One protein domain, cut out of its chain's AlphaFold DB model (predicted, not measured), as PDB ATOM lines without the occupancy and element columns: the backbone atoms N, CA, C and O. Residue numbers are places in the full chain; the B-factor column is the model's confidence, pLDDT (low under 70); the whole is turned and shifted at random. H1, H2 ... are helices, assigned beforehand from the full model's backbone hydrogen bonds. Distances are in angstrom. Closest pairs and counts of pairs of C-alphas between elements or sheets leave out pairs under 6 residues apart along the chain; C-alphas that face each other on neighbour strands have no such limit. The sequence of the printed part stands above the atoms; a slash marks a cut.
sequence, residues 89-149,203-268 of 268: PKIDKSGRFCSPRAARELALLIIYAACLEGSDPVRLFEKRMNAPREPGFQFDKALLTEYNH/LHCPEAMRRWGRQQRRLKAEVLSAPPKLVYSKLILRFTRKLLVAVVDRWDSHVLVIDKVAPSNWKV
ATOM      1  N   PRO A  89     145.397 215.698 166.233       57.56
ATOM      2  CA  PRO A  89     146.047 214.460 165.824       57.56
ATOM      3  C   PRO A  89     146.779 214.683 164.499       57.56
ATOM      4  O   PRO A  89     146.187 215.091 163.503       57.56
ATOM      5  N   LYS A  90     148.101 214.470 164.522       61.06
ATOM      6  CA  LYS A  90     149.026 214.869 163.445       61.06
ATOM      7  C   LYS A  90     148.755 214.115 162.132       61.06
ATOM      8  O   LYS A  90     149.068 214.604 161.042       61.06
ATOM      9  N   ILE A  91     148.154 212.937 162.269       67.75
ATOM     10  CA  ILE A  91     147.586 212.116 161.207       67.75
ATOM     11  C   ILE A  91     146.057 212.093 161.335       67.75
ATOM     12  O   ILE A  91     145.504 212.025 162.429       67.75
ATOM     13  N   ASP A  92     145.373 212.129 160.195       68.31
ATOM     14  CA  ASP A  92     143.948 211.828 160.078       68.31
ATOM     15  C   ASP A  92     143.649 210.370 160.488       68.31
ATOM     16  O   ASP A  92     144.535 209.515 160.458       68.31
ATOM     17  N   LYS A  93     142.375 210.059 160.765       72.88
ATOM     18  CA  LYS A  93     141.865 208.706 161.057       72.88
ATOM     19  C   LYS A  93     142.228 207.665 159.984       72.88
ATOM     20  O   LYS A  93     142.258 206.479 160.283       72.88
ATOM     21  N   SER A  94     142.530 208.077 158.745       67.44
ATOM     22  CA  SER A  94     143.036 207.176 157.692       67.44
ATOM     23  C   SER A  94     144.552 206.889 157.736       67.44
ATOM     24  O   SER A  94     145.046 206.075 156.948       67.44
ATOM     25  N   GLY A  95     145.293 207.506 158.664       73.75
ATOM     26  CA  GLY A  95     146.747 207.384 158.812       73.75
ATOM     27  C   GLY A  95     147.522 208.206 157.783       73.75
ATOM     28  O   GLY A  95     148.387 207.665 157.104       73.75
ATOM     29  N   ARG A  96     147.158 209.486 157.607       82.00
ATOM     30  CA  ARG A  96     147.740 210.411 156.610       82.00
ATOM     31  C   ARG A  96     147.888 211.819 157.156       82.00
ATOM     32  O   ARG A  96     147.036 212.253 157.928       82.00
ATOM     33  N   PHE A  97     148.888 212.575 156.705       82.50
ATOM     34  CA  PHE A  97     149.085 213.942 157.196       82.50
ATOM     35  C   PHE A  97     147.898 214.861 156.869       82.50
ATOM     36  O   PHE A  97     147.399 214.922 155.735       82.50
ATOM     37  N   CYS A  98     147.465 215.601 157.888       82.56
ATOM     38  CA  CYS A  98     146.333 216.532 157.862       82.56
ATOM     39  C   CYS A  98     146.697 217.944 158.365       82.56
ATOM     40  O   CYS A  98     145.853 218.838 158.331       82.56
ATOM     41  N   SER A  99     147.941 218.171 158.808       83.75
ATOM     42  CA  SER A  99     148.370 219.448 159.387       83.75
ATOM     43  C   SER A  99     148.700 220.507 158.312       83.75
ATOM     44  O   SER A  99     149.409 220.212 157.347       83.75
ATOM     45  N   PRO A 100     148.301 221.788 158.476       84.62
ATOM     46  CA  PRO A 100     148.702 222.873 157.566       84.62
ATOM     47  C   PRO A 100     150.223 223.123 157.499       84.62
ATOM     48  O   PRO A 100     150.704 223.860 156.637       84.62
ATOM     49  N   ARG A 101     151.008 222.539 158.414       83.44
ATOM     50  CA  ARG A 101     152.474 222.481 158.322       83.44
ATOM     51  C   ARG A 101     152.910 221.524 157.205       83.44
ATOM     52  O   ARG A 101     153.656 221.952 156.329       83.44
ATOM     53  N   ALA A 102     152.366 220.307 157.162       85.25
ATOM     54  CA  ALA A 102     152.687 219.305 156.144       85.25
ATOM     55  C   ALA A 102     152.396 219.783 154.705       85.25
ATOM     56  O   ALA A 102     153.168 219.493 153.797       85.25
ATOM     57  N   ALA A 103     151.338 220.579 154.494       89.88
ATOM     58  CA  ALA A 103     151.051 221.173 153.182       89.88
ATOM     59  C   ALA A 103     152.109 222.182 152.708       89.88
ATOM     60  O   ALA A 103     152.376 222.263 151.509       89.88
ATOM     61  N   ARG A 104     152.685 222.957 153.640       90.44
ATOM     62  CA  ARG A 104     153.743 223.939 153.354       90.44
ATOM     63  C   ARG A 104     155.066 223.240 153.068       90.44
ATOM     64  O   ARG A 104     155.732 223.610 152.112       90.44
ATOM     65  N   GLU A 105     155.396 222.199 153.832       87.06
ATOM     66  CA  GLU A 105     156.566 221.356 153.554       87.06
ATOM     67  C   GLU A 105     156.446 220.709 152.167       87.06
ATOM     68  O   GLU A 105     157.341 220.882 151.344       87.06
ATOM     69  N   LEU A 106     155.305 220.084 151.846       88.94
ATOM     70  CA  LEU A 106     155.063 219.516 150.517       88.94
ATOM     71  C   LEU A 106     155.147 220.569 149.396       88.94
ATOM     72  O   LEU A 106     155.751 220.300 148.363       88.94
ATOM     73  N   ALA A 107     154.589 221.770 149.591       92.25
ATOM     74  CA  ALA A 107     154.673 222.848 148.601       92.25
ATOM     75  C   ALA A 107     156.127 223.283 148.339       92.25
ATOM     76  O   ALA A 107     156.542 223.338 147.184       92.25
ATOM     77  N   LEU A 108     156.917 223.519 149.392       90.25
ATOM     78  CA  LEU A 108     158.336 223.885 149.279       90.25
ATOM     79  C   LEU A 108     159.158 222.810 148.554       90.25
ATOM     80  O   LEU A 108     160.024 223.133 147.748       90.25
ATOM     81  N   LEU A 109     158.865 221.533 148.805       87.88
ATOM     82  CA  LEU A 109     159.571 220.401 148.200       87.88
ATOM     83  C   LEU A 109     159.190 220.173 146.731       87.88
ATOM     84  O   LEU A 109     160.035 219.757 145.937       87.88
ATOM     85  N   ILE A 110     157.950 220.489 146.346       91.38
ATOM     86  CA  ILE A 110     157.567 220.572 144.934       91.38
ATOM     87  C   ILE A 110     158.285 221.740 144.255       91.38
ATOM     88  O   ILE A 110     158.860 221.519 143.198       91.38
ATOM     89  N   ILE A 111     158.299 222.939 144.851       91.06
ATOM     90  CA  ILE A 111     158.974 224.120 144.282       91.06
ATOM     91  C   ILE A 111     160.468 223.844 144.080       91.06
ATOM     92  O   ILE A 111     160.971 224.008 142.975       91.06
ATOM     93  N   TYR A 112     161.159 223.330 145.102       89.44
ATOM     94  CA  TYR A 112     162.574 222.964 145.008       89.44
ATOM     95  C   TYR A 112     162.845 221.971 143.866       89.44
ATOM     96  O   TYR A 112     163.746 222.174 143.056       89.44
ATOM     97  N   ALA A 113     162.028 220.921 143.751       87.81
ATOM     98  CA  ALA A 113     162.174 219.955 142.671       87.81
ATOM     99  C   ALA A 113     161.774 220.511 141.292       87.81
ATOM    100  O   ALA A 113     162.314 220.062 140.288       87.81
ATOM    101  N   ALA A 114     160.865 221.483 141.232       88.56
ATOM    102  CA  ALA A 114     160.464 222.161 140.003       88.56
ATOM    103  C   ALA A 114     161.598 223.037 139.457       88.56
ATOM    104  O   ALA A 114     161.878 222.984 138.262       88.56
ATOM    105  N   CYS A 115     162.319 223.738 140.342       88.06
ATOM    106  CA  CYS A 115     163.548 224.456 140.002       88.06
ATOM    107  C   CYS A 115     164.651 223.513 139.481       88.06
ATOM    108  O   CYS A 115     165.347 223.873 138.540       88.06
ATOM    109  N   LEU A 116     164.787 222.302 140.041       87.00
ATOM    110  CA  LEU A 116     165.741 221.292 139.551       87.00
ATOM    111  C   LEU A 116     165.311 220.627 138.228       87.00
ATOM    112  O   LEU A 116     166.157 220.352 137.386       87.00
ATOM    113  N   GLU A 117     164.014 220.360 138.033       85.19
ATOM    114  CA  GLU A 117     163.457 219.803 136.784       85.19
ATOM    115  C   GLU A 117     163.250 220.875 135.687       85.19
ATOM    116  O   GLU A 117     162.797 220.534 134.596       85.19
ATOM    117  N   GLY A 118     163.524 222.159 135.958       89.81
ATOM    118  CA  GLY A 118     163.291 223.267 135.017       89.81
ATOM    119  C   GLY A 118     161.824 223.412 134.586       89.81
ATOM    120  O   GLY A 118     161.543 223.733 133.433       89.81
ATOM    121  N   SER A 119     160.877 223.104 135.477       90.81
ATOM    122  CA  SER A 119     159.454 222.927 135.145       90.81
ATOM    123  C   SER A 119     158.523 223.747 136.042       90.81
ATOM    124  O   SER A 119     158.908 224.179 137.124       90.81
ATOM    125  N   ASP A 120     157.275 223.952 135.610       92.81
ATOM    126  CA  ASP A 120     156.251 224.584 136.449       92.81
ATOM    127  C   ASP A 120     155.905 223.689 137.665       92.81
ATOM    128  O   ASP A 120     155.524 222.524 137.478       92.81
ATOM    129  N   PRO A 121     155.970 224.208 138.909       93.56
ATOM    130  CA  PRO A 121     155.638 223.444 140.106       93.56
ATOM    131  C   PRO A 121     154.180 222.962 140.161       93.56
ATOM    132  O   PRO A 121     153.922 221.926 140.778       93.56
ATOM    133  N   VAL A 122     153.218 223.643 139.526       95.56
ATOM    134  CA  VAL A 122     151.817 223.187 139.494       95.56
ATOM    135  C   VAL A 122     151.690 221.936 138.617       95.56
ATOM    136  O   VAL A 122     151.189 220.909 139.087       95.56
ATOM    137  N   ARG A 123     152.228 221.957 137.393       93.62
ATOM    138  CA  ARG A 123     152.313 220.779 136.513       93.62
ATOM    139  C   ARG A 123     153.154 219.657 137.118       93.62
ATOM    140  O   ARG A 123     152.769 218.496 136.980       93.62
ATOM    141  N   LEU A 124     154.247 219.953 137.828       91.38
ATOM    142  CA  LEU A 124     155.036 218.924 138.519       91.38
ATOM    143  C   LEU A 124     154.250 218.259 139.663       91.38
ATOM    144  O   LEU A 124     154.308 217.038 139.829       91.38
ATOM    145  N   PHE A 125     153.468 219.029 140.422       92.75
ATOM    146  CA  PHE A 125     152.567 218.484 141.440       92.75
ATOM    147  C   PHE A 125     151.495 217.576 140.832       92.75
ATOM    148  O   PHE A 125     151.249 216.486 141.348       92.75
ATOM    149  N   GLU A 126     150.891 217.978 139.713       92.94
ATOM    150  CA  GLU A 126     149.867 217.183 139.026       92.94
ATOM    151  C   GLU A 126     150.450 215.914 138.380       92.94
ATOM    152  O   GLU A 126     149.868 214.837 138.529       92.94
ATOM    153  N   LYS A 127     151.649 216.001 137.784       90.44
ATOM    154  CA  LYS A 127     152.469 214.862 137.325       90.44
ATOM    155  C   LYS A 127     152.713 213.867 138.467       90.44
ATOM    156  O   LYS A 127     152.395 212.690 138.322       90.44
ATOM    157  N   ARG A 128     153.186 214.323 139.634       88.81
ATOM    158  CA  ARG A 128     153.436 213.455 140.810       88.81
ATOM    159  C   ARG A 128     152.162 212.940 141.477       88.81
ATOM    160  O   ARG A 128     152.167 211.849 142.038       88.81
ATOM    161  N   MET A 129     151.052 213.673 141.400       87.69
ATOM    162  CA  MET A 129     149.748 213.153 141.809       87.69
ATOM    163  C   MET A 129     149.273 212.022 140.894       87.69
ATOM    164  O   MET A 129     148.659 211.080 141.389       87.69
ATOM    165  N   ASN A 130     149.494 212.119 139.583       87.75
ATOM    166  CA  ASN A 130     148.902 211.222 138.583       87.75
ATOM    167  C   ASN A 130     149.860 210.153 138.035       87.75
ATOM    168  O   ASN A 130     149.460 209.394 137.157       87.75
ATOM    169  N   ALA A 131     151.073 210.056 138.582       82.69
ATOM    170  CA  ALA A 131     151.993 208.958 138.314       82.69
ATOM    171  C   ALA A 131     151.310 207.587 138.539       82.69
ATOM    172  O   ALA A 131     150.550 207.440 139.508       82.69
ATOM    173  N   PRO A 132     151.554 206.591 137.664       70.50
ATOM    174  CA  PRO A 132     151.022 205.245 137.839       70.50
ATOM    175  C   PRO A 132     151.544 204.621 139.140       70.50
ATOM    176  O   PRO A 132     152.611 204.976 139.642       70.50
ATOM    177  N   ARG A 133     150.762 203.701 139.707       69.94
ATOM    178  CA  ARG A 133     151.080 203.014 140.961       69.94
ATOM    179  C   ARG A 133     151.328 201.541 140.678       69.94
ATOM    180  O   ARG A 133     150.416 200.875 140.194       69.94
ATOM    181  N   GLU A 134     152.482 201.038 141.106       67.31
ATOM    182  CA  GLU A 134     152.762 199.601 141.166       67.31
ATOM    183  C   GLU A 134     151.648 198.862 141.938       67.31
ATOM    184  O   GLU A 134     151.421 199.197 143.113       67.31
ATOM    185  N   PRO A 135     150.925 197.898 141.320       59.38
ATOM    186  CA  PRO A 135     149.796 197.174 141.925       59.38
ATOM    187  C   PRO A 135     150.198 196.244 143.084       59.38
ATOM    188  O   PRO A 135     150.135 195.024 143.002       59.38
ATOM    189  N   GLY A 136     150.617 196.845 144.193       70.00
ATOM    190  CA  GLY A 136     151.165 196.165 145.364       70.00
ATOM    191  C   GLY A 136     151.897 197.107 146.321       70.00
ATOM    192  O   GLY A 136     152.022 196.784 147.497       70.00
ATOM    193  N   PHE A 137     152.314 198.304 145.876       73.06
ATOM    194  CA  PHE A 137     153.025 199.265 146.728       73.06
ATOM    195  C   PHE A 137     152.166 199.706 147.924       73.06
ATOM    196  O   PHE A 137     151.258 200.539 147.790       73.06
ATOM    197  N   GLN A 138     152.455 199.143 149.097       70.69
ATOM    198  CA  GLN A 138     151.865 199.499 150.379       70.69
ATOM    199  C   GLN A 138     152.867 200.360 151.148       70.69
ATOM    200  O   GLN A 138     153.898 199.883 151.602       70.69
ATOM    201  N   PHE A 139     152.555 201.647 151.270       76.81
ATOM    202  CA  PHE A 139     153.364 202.592 152.030       76.81
ATOM    203  C   PHE A 139     153.245 202.308 153.536       76.81
ATOM    204  O   PHE A 139     152.123 202.243 154.055       76.81
ATOM    205  N   ASP A 140     154.379 202.146 154.224       78.19
ATOM    206  CA  ASP A 140     154.396 201.863 155.659       78.19
ATOM    207  C   ASP A 140     153.953 203.083 156.485       78.19
ATOM    208  O   ASP A 140     154.417 204.212 156.319       78.19
ATOM    209  N   LYS A 141     153.022 202.837 157.407       76.25
ATOM    210  CA  LYS A 141     152.450 203.845 158.300       76.25
ATOM    211  C   LYS A 141     153.269 204.039 159.580       76.25
ATOM    212  O   LYS A 141     153.074 205.059 160.244       76.25
ATOM    213  N   ALA A 142     154.189 203.130 159.922       75.12
ATOM    214  CA  ALA A 142     155.081 203.313 161.068       75.12
ATOM    215  C   ALA A 142     155.984 204.545 160.872       75.12
ATOM    216  O   ALA A 142     156.064 205.399 161.757       75.12
ATOM    217  N   LEU A 143     156.523 204.724 159.659       73.88
ATOM    218  CA  LEU A 143     157.319 205.889 159.239       73.88
ATOM    219  C   LEU A 143     156.597 207.233 159.472       73.88
ATOM    220  O   LEU A 143     157.223 208.243 159.789       73.88
ATOM    221  N   LEU A 144     155.263 207.252 159.360       71.62
ATOM    222  CA  LEU A 144     154.422 208.433 159.614       71.62
ATOM    223  C   LEU A 144     154.241 208.755 161.101       71.62
ATOM    224  O   LEU A 144     153.920 209.894 161.439       71.62
ATOM    225  N   THR A 145     154.449 207.767 161.970       72.50
ATOM    226  CA  THR A 145     154.467 207.938 163.429       72.50
ATOM    227  C   THR A 145     155.859 208.367 163.905       72.50
ATOM    228  O   THR A 145     155.958 209.208 164.795       72.50
ATOM    229  N   GLU A 146     156.929 207.871 163.269       74.12
ATOM    230  CA  GLU A 146     158.311 208.313 163.522       74.12
ATOM    231  C   GLU A 146     158.577 209.747 163.007       74.12
ATOM    232  O   GLU A 146     159.331 210.503 163.623       74.12
ATOM    233  N   TYR A 147     157.939 210.167 161.902       69.62
ATOM    234  CA  TYR A 147     158.172 211.482 161.289       69.62
ATOM    235  C   TYR A 147     157.569 212.667 162.072       69.62
ATOM    236  O   TYR A 147     156.530 213.252 161.726       69.62
ATOM    237  N   ASN A 148     158.288 213.093 163.111       68.81
ATOM    238  CA  ASN A 148     158.018 214.334 163.826       68.81
ATOM    239  C   ASN A 148     158.379 215.569 162.971       68.81
ATOM    240  O   ASN A 148     159.547 215.890 162.752       68.81
ATOM    241  N   HIS A 149     157.347 216.290 162.534       58.78
ATOM    242  CA  HIS A 149     157.421 217.548 161.779       58.78
ATOM    243  C   HIS A 149     157.318 218.809 162.661       58.78
ATOM    244  O   HIS A 149     157.241 219.923 162.143       58.78
ATOM    245  N   LEU A 203     182.460 217.757 161.261       41.44
ATOM    246  CA  LEU A 203     183.260 217.143 162.326       41.44
ATOM    247  C   LEU A 203     182.714 217.524 163.711       41.44
ATOM    248  O   LEU A 203     182.571 216.635 164.550       41.44
ATOM    249  N   HIS A 204     182.338 218.794 163.913       46.09
ATOM    250  CA  HIS A 204     181.861 219.317 165.202       46.09
ATOM    251  C   HIS A 204     180.388 219.035 165.537       46.09
ATOM    252  O   HIS A 204     180.048 218.987 166.717       46.09
ATOM    253  N   CYS A 205     179.502 218.780 164.565       37.34
ATOM    254  CA  CYS A 205     178.147 218.320 164.890       37.34
ATOM    255  C   CYS A 205     178.210 217.042 165.759       37.34
ATOM    256  O   CYS A 205     178.859 216.072 165.347       37.34
ATOM    257  N   PRO A 206     177.491 216.950 166.893       55.47
ATOM    258  CA  PRO A 206     177.436 215.724 167.688       55.47
ATOM    259  C   PRO A 206     177.027 214.515 166.838       55.47
ATOM    260  O   PRO A 206     176.193 214.640 165.935       55.47
ATOM    261  N   GLU A 207     177.571 213.325 167.111       43.72
ATOM    262  CA  GLU A 207     177.200 212.120 166.351       43.72
ATOM    263  C   GLU A 207     175.698 211.830 166.425       43.72
ATOM    264  O   GLU A 207     175.105 211.436 165.421       43.72
ATOM    265  N   ALA A 208     175.064 212.117 167.567       37.88
ATOM    266  CA  ALA A 208     173.614 212.088 167.722       37.88
ATOM    267  C   ALA A 208     172.913 213.012 166.708       37.88
ATOM    268  O   ALA A 208     172.021 212.561 165.996       37.88
ATOM    269  N   MET A 209     173.363 214.263 166.559       34.81
ATOM    270  CA  MET A 209     172.799 215.225 165.603       34.81
ATOM    271  C   MET A 209     173.061 214.810 164.145       34.81
ATOM    272  O   MET A 209     172.153 214.871 163.317       34.81
ATOM    273  N   ARG A 210     174.257 214.292 163.822       50.84
ATOM    274  CA  ARG A 210     174.567 213.734 162.489       50.84
ATOM    275  C   ARG A 210     173.729 212.491 162.178       50.84
ATOM    276  O   ARG A 210     173.258 212.335 161.053       50.84
ATOM    277  N   ARG A 211     173.504 211.607 163.155       45.00
ATOM    278  CA  ARG A 211     172.669 210.399 163.032       45.00
ATOM    279  C   ARG A 211     171.189 210.753 162.900       45.00
ATOM    280  O   ARG A 211     170.539 210.216 162.011       45.00
ATOM    281  N   TRP A 212     170.693 211.699 163.692       40.78
ATOM    282  CA  TRP A 212     169.325 212.216 163.634       40.78
ATOM    283  C   TRP A 212     169.053 212.935 162.308       40.78
ATOM    284  O   TRP A 212     168.088 212.613 161.622       40.78
ATOM    285  N   GLY A 213     169.969 213.799 161.858       49.69
ATOM    286  CA  GLY A 213     169.906 214.436 160.541       49.69
ATOM    287  C   GLY A 213     169.946 213.437 159.377       49.69
ATOM    288  O   GLY A 213     169.269 213.649 158.374       49.69
ATOM    289  N   ARG A 214     170.675 212.315 159.502       53.72
ATOM    290  CA  ARG A 214     170.635 211.206 158.526       53.72
ATOM    291  C   ARG A 214     169.315 210.427 158.576       53.72
ATOM    292  O   ARG A 214     168.758 210.160 157.515       53.72
ATOM    293  N   GLN A 215     168.797 210.105 159.762       50.09
ATOM    294  CA  GLN A 215     167.527 209.388 159.941       50.09
ATOM    295  C   GLN A 215     166.352 210.216 159.412       50.09
ATOM    296  O   GLN A 215     165.607 209.761 158.550       50.09
ATOM    297  N   GLN A 216     166.249 211.482 159.824       49.09
ATOM    298  CA  GLN A 216     165.202 212.391 159.366       49.09
ATOM    299  C   GLN A 216     165.318 212.692 157.859       49.09
ATOM    300  O   GLN A 216     164.301 212.916 157.211       49.09
ATOM    301  N   ARG A 217     166.526 212.649 157.270       58.34
ATOM    302  CA  ARG A 217     166.730 212.737 155.810       58.34
ATOM    303  C   ARG A 217     166.287 211.469 155.074       58.34
ATOM    304  O   ARG A 217     165.725 211.604 153.994       58.34
ATOM    305  N   ARG A 218     166.497 210.273 155.640       58.78
ATOM    306  CA  ARG A 218     165.979 209.002 155.093       58.78
ATOM    307  C   ARG A 218     164.453 208.965 155.138       58.78
ATOM    308  O   ARG A 218     163.841 208.838 154.085       58.78
ATOM    309  N   LEU A 219     163.862 209.217 156.309       56.06
ATOM    310  CA  LEU A 219     162.410 209.343 156.482       56.06
ATOM    311  C   LEU A 219     161.817 210.368 155.510       56.06
ATOM    312  O   LEU A 219     160.856 210.058 154.819       56.06
ATOM    313  N   LYS A 220     162.415 211.564 155.386       63.03
ATOM    314  CA  LYS A 220     161.996 212.553 154.381       63.03
ATOM    315  C   LYS A 220     162.105 211.990 152.961       63.03
ATOM    316  O   LYS A 220     161.129 212.065 152.232       63.03
ATOM    317  N   ALA A 221     163.237 211.414 152.560       65.38
ATOM    318  CA  ALA A 221     163.407 210.879 151.206       65.38
ATOM    319  C   ALA A 221     162.352 209.814 150.845       65.38
ATOM    320  O   ALA A 221     161.843 209.828 149.730       65.38
ATOM    321  N   GLU A 222     161.977 208.952 151.788       69.88
ATOM    322  CA  GLU A 222     160.979 207.890 151.606       69.88
ATOM    323  C   GLU A 222     159.528 208.410 151.631       69.88
ATOM    324  O   GLU A 222     158.723 208.090 150.758       69.88
ATOM    325  N   VAL A 223     159.210 209.313 152.564       68.31
ATOM    326  CA  VAL A 223     157.918 210.028 152.640       68.31
ATOM    327  C   VAL A 223     157.667 210.907 151.401       68.31
ATOM    328  O   VAL A 223     156.517 211.231 151.103       68.31
ATOM    329  N   LEU A 224     158.721 211.294 150.672       67.00
ATOM    330  CA  LEU A 224     158.659 212.212 149.527       67.00
ATOM    331  C   LEU A 224     158.887 211.548 148.163       67.00
ATOM    332  O   LEU A 224     158.490 212.124 147.150       67.00
ATOM    333  N   SER A 225     159.485 210.354 148.115       67.62
ATOM    334  CA  SER A 225     159.451 209.491 146.926       67.62
ATOM    335  C   SER A 225     158.097 208.784 146.789       67.62
ATOM    336  O   SER A 225     157.634 208.545 145.673       67.62
ATOM    337  N   ALA A 226     157.427 208.503 147.911       75.12
ATOM    338  CA  ALA A 226     156.090 207.928 147.932       75.12
ATOM    339  C   ALA A 226     155.043 208.845 147.248       75.12
ATOM    340  O   ALA A 226     155.004 210.053 147.507       75.12
ATOM    341  N   PRO A 227     154.119 208.295 146.429       79.50
ATOM    342  CA  PRO A 227     153.068 209.076 145.777       79.50
ATOM    343  C   PRO A 227     152.238 209.918 146.772       79.50
ATOM    344  O   PRO A 227     151.628 209.348 147.686       79.50
ATOM    345  N   PRO A 228     152.095 211.250 146.585       83.00
ATOM    346  CA  PRO A 228     151.467 212.134 147.577       83.00
ATOM    347  C   PRO A 228     150.033 211.754 147.992       83.00
ATOM    348  O   PRO A 228     149.610 212.069 149.103       83.00
ATOM    349  N   LYS A 229     149.292 211.036 147.134       84.25
ATOM    350  CA  LYS A 229     147.942 210.495 147.409       84.25
ATOM    351  C   LYS A 229     147.904 209.447 148.543       84.25
ATOM    352  O   LYS A 229     146.833 209.222 149.118       84.25
ATOM    353  N   LEU A 230     149.036 208.807 148.855       81.62
ATOM    354  CA  LEU A 230     149.171 207.812 149.926       81.62
ATOM    355  C   LEU A 230     149.558 208.450 151.264       81.62
ATOM    356  O   LEU A 230     149.013 208.065 152.290       81.62
ATOM    357  N   VAL A 231     150.448 209.443 151.233       85.19
ATOM    358  CA  VAL A 231     151.043 210.092 152.415       85.19
ATOM    359  C   VAL A 231     150.153 211.209 152.981       85.19
ATOM    360  O   VAL A 231     149.978 211.336 154.196       85.19
ATOM    361  N   TYR A 232     149.557 212.020 152.104       87.25
ATOM    362  CA  TYR A 232     148.834 213.236 152.478       87.25
ATOM    363  C   TYR A 232     147.322 213.088 152.276       87.25
ATOM    364  O   TYR A 232     146.836 212.452 151.339       87.25
ATOM    365  N   SER A 233     146.542 213.703 153.166       89.12
ATOM    366  CA  SER A 233     145.080 213.739 153.050       89.12
ATOM    367  C   SER A 233     144.608 214.607 151.869       89.12
ATOM    368  O   SER A 233     145.285 215.548 151.446       89.12
ATOM    369  N   LYS A 234     143.391 214.348 151.357       89.94
ATOM    370  CA  LYS A 234     142.794 215.118 150.241       89.94
ATOM    371  C   LYS A 234     142.734 216.631 150.513       89.94
ATOM    372  O   LYS A 234     142.852 217.417 149.576       89.94
ATOM    373  N   LEU A 235     142.559 217.038 151.774       89.62
ATOM    374  CA  LEU A 235     142.565 218.447 152.186       89.62
ATOM    375  C   LEU A 235     143.946 219.082 151.984       89.62
ATOM    376  O   LEU A 235     144.043 220.156 151.394       89.62
ATOM    377  N   ILE A 236     145.005 218.385 152.402       90.81
ATOM    378  CA  ILE A 236     146.388 218.840 152.249       90.81
ATOM    379  C   ILE A 236     146.779 218.939 150.778       90.81
ATOM    380  O   ILE A 236     147.299 219.971 150.380       90.81
ATOM    381  N   LEU A 237     146.424 217.960 149.943       92.50
ATOM    382  CA  LEU A 237     146.699 218.032 148.502       92.50
ATOM    383  C   LEU A 237     146.004 219.233 147.829       92.50
ATOM    384  O   LEU A 237     146.622 219.937 147.031       92.50
ATOM    385  N   ARG A 238     144.744 219.525 148.191       93.00
ATOM    386  CA  ARG A 238     144.030 220.720 147.694       93.00
ATOM    387  C   ARG A 238     144.662 222.023 148.191       93.00
ATOM    388  O   ARG A 238     144.760 222.971 147.416       93.00
ATOM    389  N   PHE A 239     145.087 222.084 149.454       94.38
ATOM    390  CA  PHE A 239     145.723 223.277 150.017       94.38
ATOM    391  C   PHE A 239     147.123 223.507 149.429       94.38
ATOM    392  O   PHE A 239     147.427 224.627 149.035       94.38
ATOM    393  N   THR A 240     147.924 222.452 149.250       94.50
ATOM    394  CA  THR A 240     149.207 222.499 148.534       94.50
ATOM    395  C   THR A 240     149.026 223.029 147.113       94.50
ATOM    396  O   THR A 240     149.715 223.979 146.762       94.50
ATOM    397  N   ARG A 241     148.051 222.541 146.323       95.38
ATOM    398  CA  ARG A 241     147.787 223.112 144.984       95.38
ATOM    399  C   ARG A 241     147.478 224.613 145.040       95.38
ATOM    400  O   ARG A 241     147.973 225.355 144.202       95.38
ATOM    401  N   LYS A 242     146.698 225.074 146.030       96.00
ATOM    402  CA  LYS A 242     146.425 226.511 146.219       96.00
ATOM    403  C   LYS A 242     147.674 227.314 146.595       96.00
ATOM    404  O   LYS A 242     147.789 228.445 146.139       96.00
ATOM    405  N   LEU A 243     148.586 226.757 147.396       94.69
ATOM    406  CA  LEU A 243     149.871 227.396 147.707       94.69
ATOM    407  C   LEU A 243     150.756 227.507 146.460       94.69
ATOM    408  O   LEU A 243     151.301 228.572 146.214       94.69
ATOM    409  N   LEU A 244     150.867 226.435 145.668       95.31
ATOM    410  CA  LEU A 244     151.689 226.418 144.452       95.31
ATOM    411  C   LEU A 244     151.183 227.418 143.407       95.31
ATOM    412  O   LEU A 244     151.964 228.225 142.920       95.31
ATOM    413  N   VAL A 245     149.872 227.421 143.134       95.88
ATOM    414  CA  VAL A 245     149.238 228.400 142.235       95.88
ATOM    415  C   VAL A 245     149.492 229.830 142.730       95.88
ATOM    416  O   VAL A 245     150.054 230.624 141.992       95.88
ATOM    417  N   ALA A 246     149.243 230.131 144.010       94.06
ATOM    418  CA  ALA A 246     149.469 231.476 144.557       94.06
ATOM    419  C   ALA A 246     150.950 231.927 144.596       94.06
ATOM    420  O   ALA A 246     151.210 233.121 144.750       94.06
ATOM    421  N   VAL A 247     151.911 230.999 144.490       92.00
ATOM    422  CA  VAL A 247     153.342 231.310 144.318       92.00
ATOM    423  C   VAL A 247     153.664 231.612 142.854       92.00
ATOM    424  O   VAL A 247     154.385 232.572 142.602       92.00
ATOM    425  N   VAL A 248     153.113 230.844 141.906       92.69
ATOM    426  CA  VAL A 248     153.290 231.078 140.460       92.69
ATOM    427  C   VAL A 248     152.602 232.376 140.025       92.69
ATOM    428  O   VAL A 248     153.255 233.227 139.432       92.69
ATOM    429  N   ASP A 249     151.343 232.596 140.427       93.56
ATOM    430  CA  ASP A 249     150.534 233.794 140.121       93.56
ATOM    431  C   ASP A 249     151.190 235.126 140.550       93.56
ATOM    432  O   ASP A 249     150.749 236.204 140.151       93.56
ATOM    433  N   ARG A 250     152.193 235.072 141.436       91.62
ATOM    434  CA  ARG A 250     152.897 236.238 141.990       91.62
ATOM    435  C   ARG A 250     154.414 236.164 141.829       91.62
ATOM    436  O   ARG A 250     155.106 236.999 142.412       91.62
ATOM    437  N   TRP A 251     154.928 235.203 141.061       88.25
ATOM    438  CA  TRP A 251     156.359 234.918 140.983       88.25
ATOM    439  C   TRP A 251     157.180 236.157 140.613       88.25
ATOM    440  O   TRP A 251     158.049 236.557 141.384       88.25
ATOM    441  N   ASP A 252     156.831 236.840 139.523       89.19
ATOM    442  CA  ASP A 252     157.569 238.015 139.032       89.19
ATOM    443  C   ASP A 252     157.576 239.165 140.054       89.19
ATOM    444  O   ASP A 252     158.597 239.811 140.296       89.19
ATOM    445  N   SER A 253     156.449 239.372 140.744       92.31
ATOM    446  CA  SER A 253     156.355 240.350 141.833       92.31
ATOM    447  C   SER A 253     157.170 239.940 143.061       92.31
ATOM    448  O   SER A 253     157.615 240.819 143.799       92.31
ATOM    449  N   HIS A 254     157.335 238.641 143.322       87.69
ATOM    450  CA  HIS A 254     158.149 238.135 144.423       87.69
ATOM    451  C   HIS A 254     159.646 238.186 144.098       87.69
ATOM    452  O   HIS A 254     160.413 238.543 144.986       87.69
ATOM    453  N   VAL A 255     160.069 237.930 142.853       88.06
ATOM    454  CA  VAL A 255     161.468 238.100 142.410       88.06
ATOM    455  C   VAL A 255     161.932 239.537 142.663       88.06
ATOM    456  O   VAL A 255     162.908 239.746 143.376       88.06
ATOM    457  N   LEU A 256     161.145 240.536 142.248       90.44
ATOM    458  CA  LEU A 256     161.434 241.959 142.495       90.44
ATOM    459  C   LEU A 256     161.451 242.370 143.982       90.44
ATOM    460  O   LEU A 256     161.909 243.468 144.309       90.44
ATOM    461  N   VAL A 257     160.920 241.539 144.887       89.50
ATOM    462  CA  VAL A 257     161.030 241.722 146.346       89.50
ATOM    463  C   VAL A 257     162.260 240.992 146.882       89.50
ATOM    464  O   VAL A 257     162.991 241.570 147.683       89.50
ATOM    465  N   ILE A 258     162.527 239.771 146.410       87.31
ATOM    466  CA  ILE A 258     163.726 238.988 146.733       87.31
ATOM    467  C   ILE A 258     164.981 239.784 146.360       87.31
ATOM    468  O   ILE A 258     165.827 239.989 147.222       87.31
ATOM    469  N   ASP A 259     165.049 240.366 145.162       88.00
ATOM    470  CA  ASP A 259     166.175 241.205 144.725       88.00
ATOM    471  C   ASP A 259     166.372 242.468 145.578       88.00
ATOM    472  O   ASP A 259     167.476 243.015 145.634       88.00
ATOM    473  N   LYS A 260     165.334 242.938 146.281       91.81
ATOM    474  CA  LYS A 260     165.434 244.085 147.200       91.81
ATOM    475  C   LYS A 260     165.894 243.686 148.598       91.81
ATOM    476  O   LYS A 260     166.623 244.455 149.214       91.81
ATOM    477  N   VAL A 261     165.492 242.513 149.098       91.19
ATOM    478  CA  VAL A 261     165.848 242.047 150.455       91.19
ATOM    479  C   VAL A 261     167.086 241.150 150.499       91.19
ATOM    480  O   VAL A 261     167.676 240.986 151.563       91.19
ATOM    481  N   ALA A 262     167.497 240.567 149.370       86.50
ATOM    482  CA  ALA A 262     168.684 239.726 149.291       86.50
ATOM    483  C   ALA A 262     169.962 240.559 149.529       86.50
ATOM    484  O   ALA A 262     170.141 241.593 148.867       86.50
ATOM    485  N   PRO A 263     170.869 240.110 150.419       88.88
ATOM    486  CA  PRO A 263     172.198 240.691 150.585       88.88
ATOM    487  C   PRO A 263     172.949 240.827 149.256       88.88
ATOM    488  O   PRO A 263     172.801 240.000 148.354       88.88
ATOM    489  N   SER A 264     173.776 241.865 149.124       81.94
ATOM    490  CA  SER A 264     174.552 242.119 147.900       81.94
ATOM    491  C   SER A 264     175.508 240.973 147.559       81.94
ATOM    492  O   SER A 264     175.663 240.647 146.391       81.94
ATOM    493  N   ASN A 265     176.072 240.301 148.565       84.75
ATOM    494  CA  ASN A 265     176.956 239.144 148.405       84.75
ATOM    495  C   ASN A 265     176.238 237.832 148.017       84.75
ATOM    496  O   ASN A 265     176.894 236.798 147.928       84.75
ATOM    497  N   TRP A 266     174.912 237.845 147.834       79.31
ATOM    498  CA  TRP A 266     174.133 236.715 147.298       79.31
ATOM    499  C   TRP A 266     173.647 236.957 145.859       79.31
ATOM    500  O   TRP A 266     172.987 236.093 145.286       79.31
ATOM    501  N   LYS A 267     173.959 238.123 145.279       75.94
ATOM    502  CA  LYS A 267     173.669 238.464 143.883       75.94
ATOM    503  C   LYS A 267     174.925 238.174 143.067       75.94
ATOM    504  O   LYS A 267     175.986 238.709 143.383       75.94
ATOM    505  N   VAL A 268     174.784 237.280 142.091       61.72
ATOM    506  CA  VAL A 268     175.844 236.802 141.186       61.72
ATOM    507  C   VAL A 268     175.719 237.525 139.853       61.72
ATOM    508  O   VAL A 268     174.564 237.632 139.387       61.72
TER     509      VAL A 268
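This is residues 89 to 149 and 203 to 268 of the 268 residues of an uncharacterized protein of Camellia sinensis (UniProt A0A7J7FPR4). Three helices make a small core, H2 and H6 side by side and running opposite ways, with H1 crossing both; two helical arms reach away from it. One arm is H4, whose far part sticks out with residues 203 to 214; the other continues from the end of H6 through H7, sticking out with residues 249 to 258 and 260 to 266, while the small H5 packs on H2 and the small H3 on H4. The printed part has 127 residues with seven named helices, H1 to H7 in order along the chain, and no named strand: the class is all helix. It is only just loose, close to compact, with a radius of gyration of the C-alphas of 17.0 A and spans of 47 by 42 by 28 A.

After residues 89 to 99, H1 holds residues 100 to 117, 25.7 A long, beginning at C-alpha 100 at (148.702, 222.873, 157.566). H2 holds residues 121 to 130, 14.0 A, and H3 residues 142 to 146, 6.4 A. Beyond the cut, H4 holds residues 207 to 225, 26.4 A, beginning at C-alpha 207 at (177.200, 212.120, 166.351). H5 is residues 228 to 231, 5.3 A, and H6 is residues 234 to 248, 21.5 A. H7, residues 251 to 261, 15.2 A, ends at C-alpha 261 at (165.848, 242.047, 150.455).

H2 is the hub, touching H1, H5 and H6. H1 touches it with residues 110 to 115 alone, about perpendicular at 76 degrees; the closest C-alphas, of Ala 114 and Pro 121, are 5.0 A apart. H2 touches H6 at a shallow tilt of 26 degrees, opposite ways, closest at the C-alphas of Val 122 and Leu 244, 5.9 A. H1 touches H6 at a steep tilt of 50 degrees, the same way, closest at the C-alphas of Ala 103 and Thr 240, 5.2 A. H2 and H5 only just touch, with 3 pairs of C-alphas within 8 A, the closest those of Met 129 and Pro 228, 6.1 A. H3 and H4 only just touch, also with 3 pairs, H4 with residues 219 to 223 alone; the closest C-alphas, of Leu 143 and Leu 219, are 6.7 A apart. H1 and H4 are only just apart, at 8.2 A. H6 and H7 meet only through their link. In H2, H3, H4 and H6 every O i to N i+4 pair is within hydrogen-bond range, in H1 13 of 14 and in H7 5 of 7; H5 is too short for such a pair.

The two C-alphas farthest apart, of Pro 135 and Ser 264, are 51.7 A apart. Residues 150 to 202 are not printed, and C-alphas 149 and 203 are 25.8 A apart across the cut. The link from H2 to H3, 11 residues, is long. The model's mean pLDDT over the printed part is 78.3; 35 residues are under 70, among them 203 to 225, and H4 has a mean of 54.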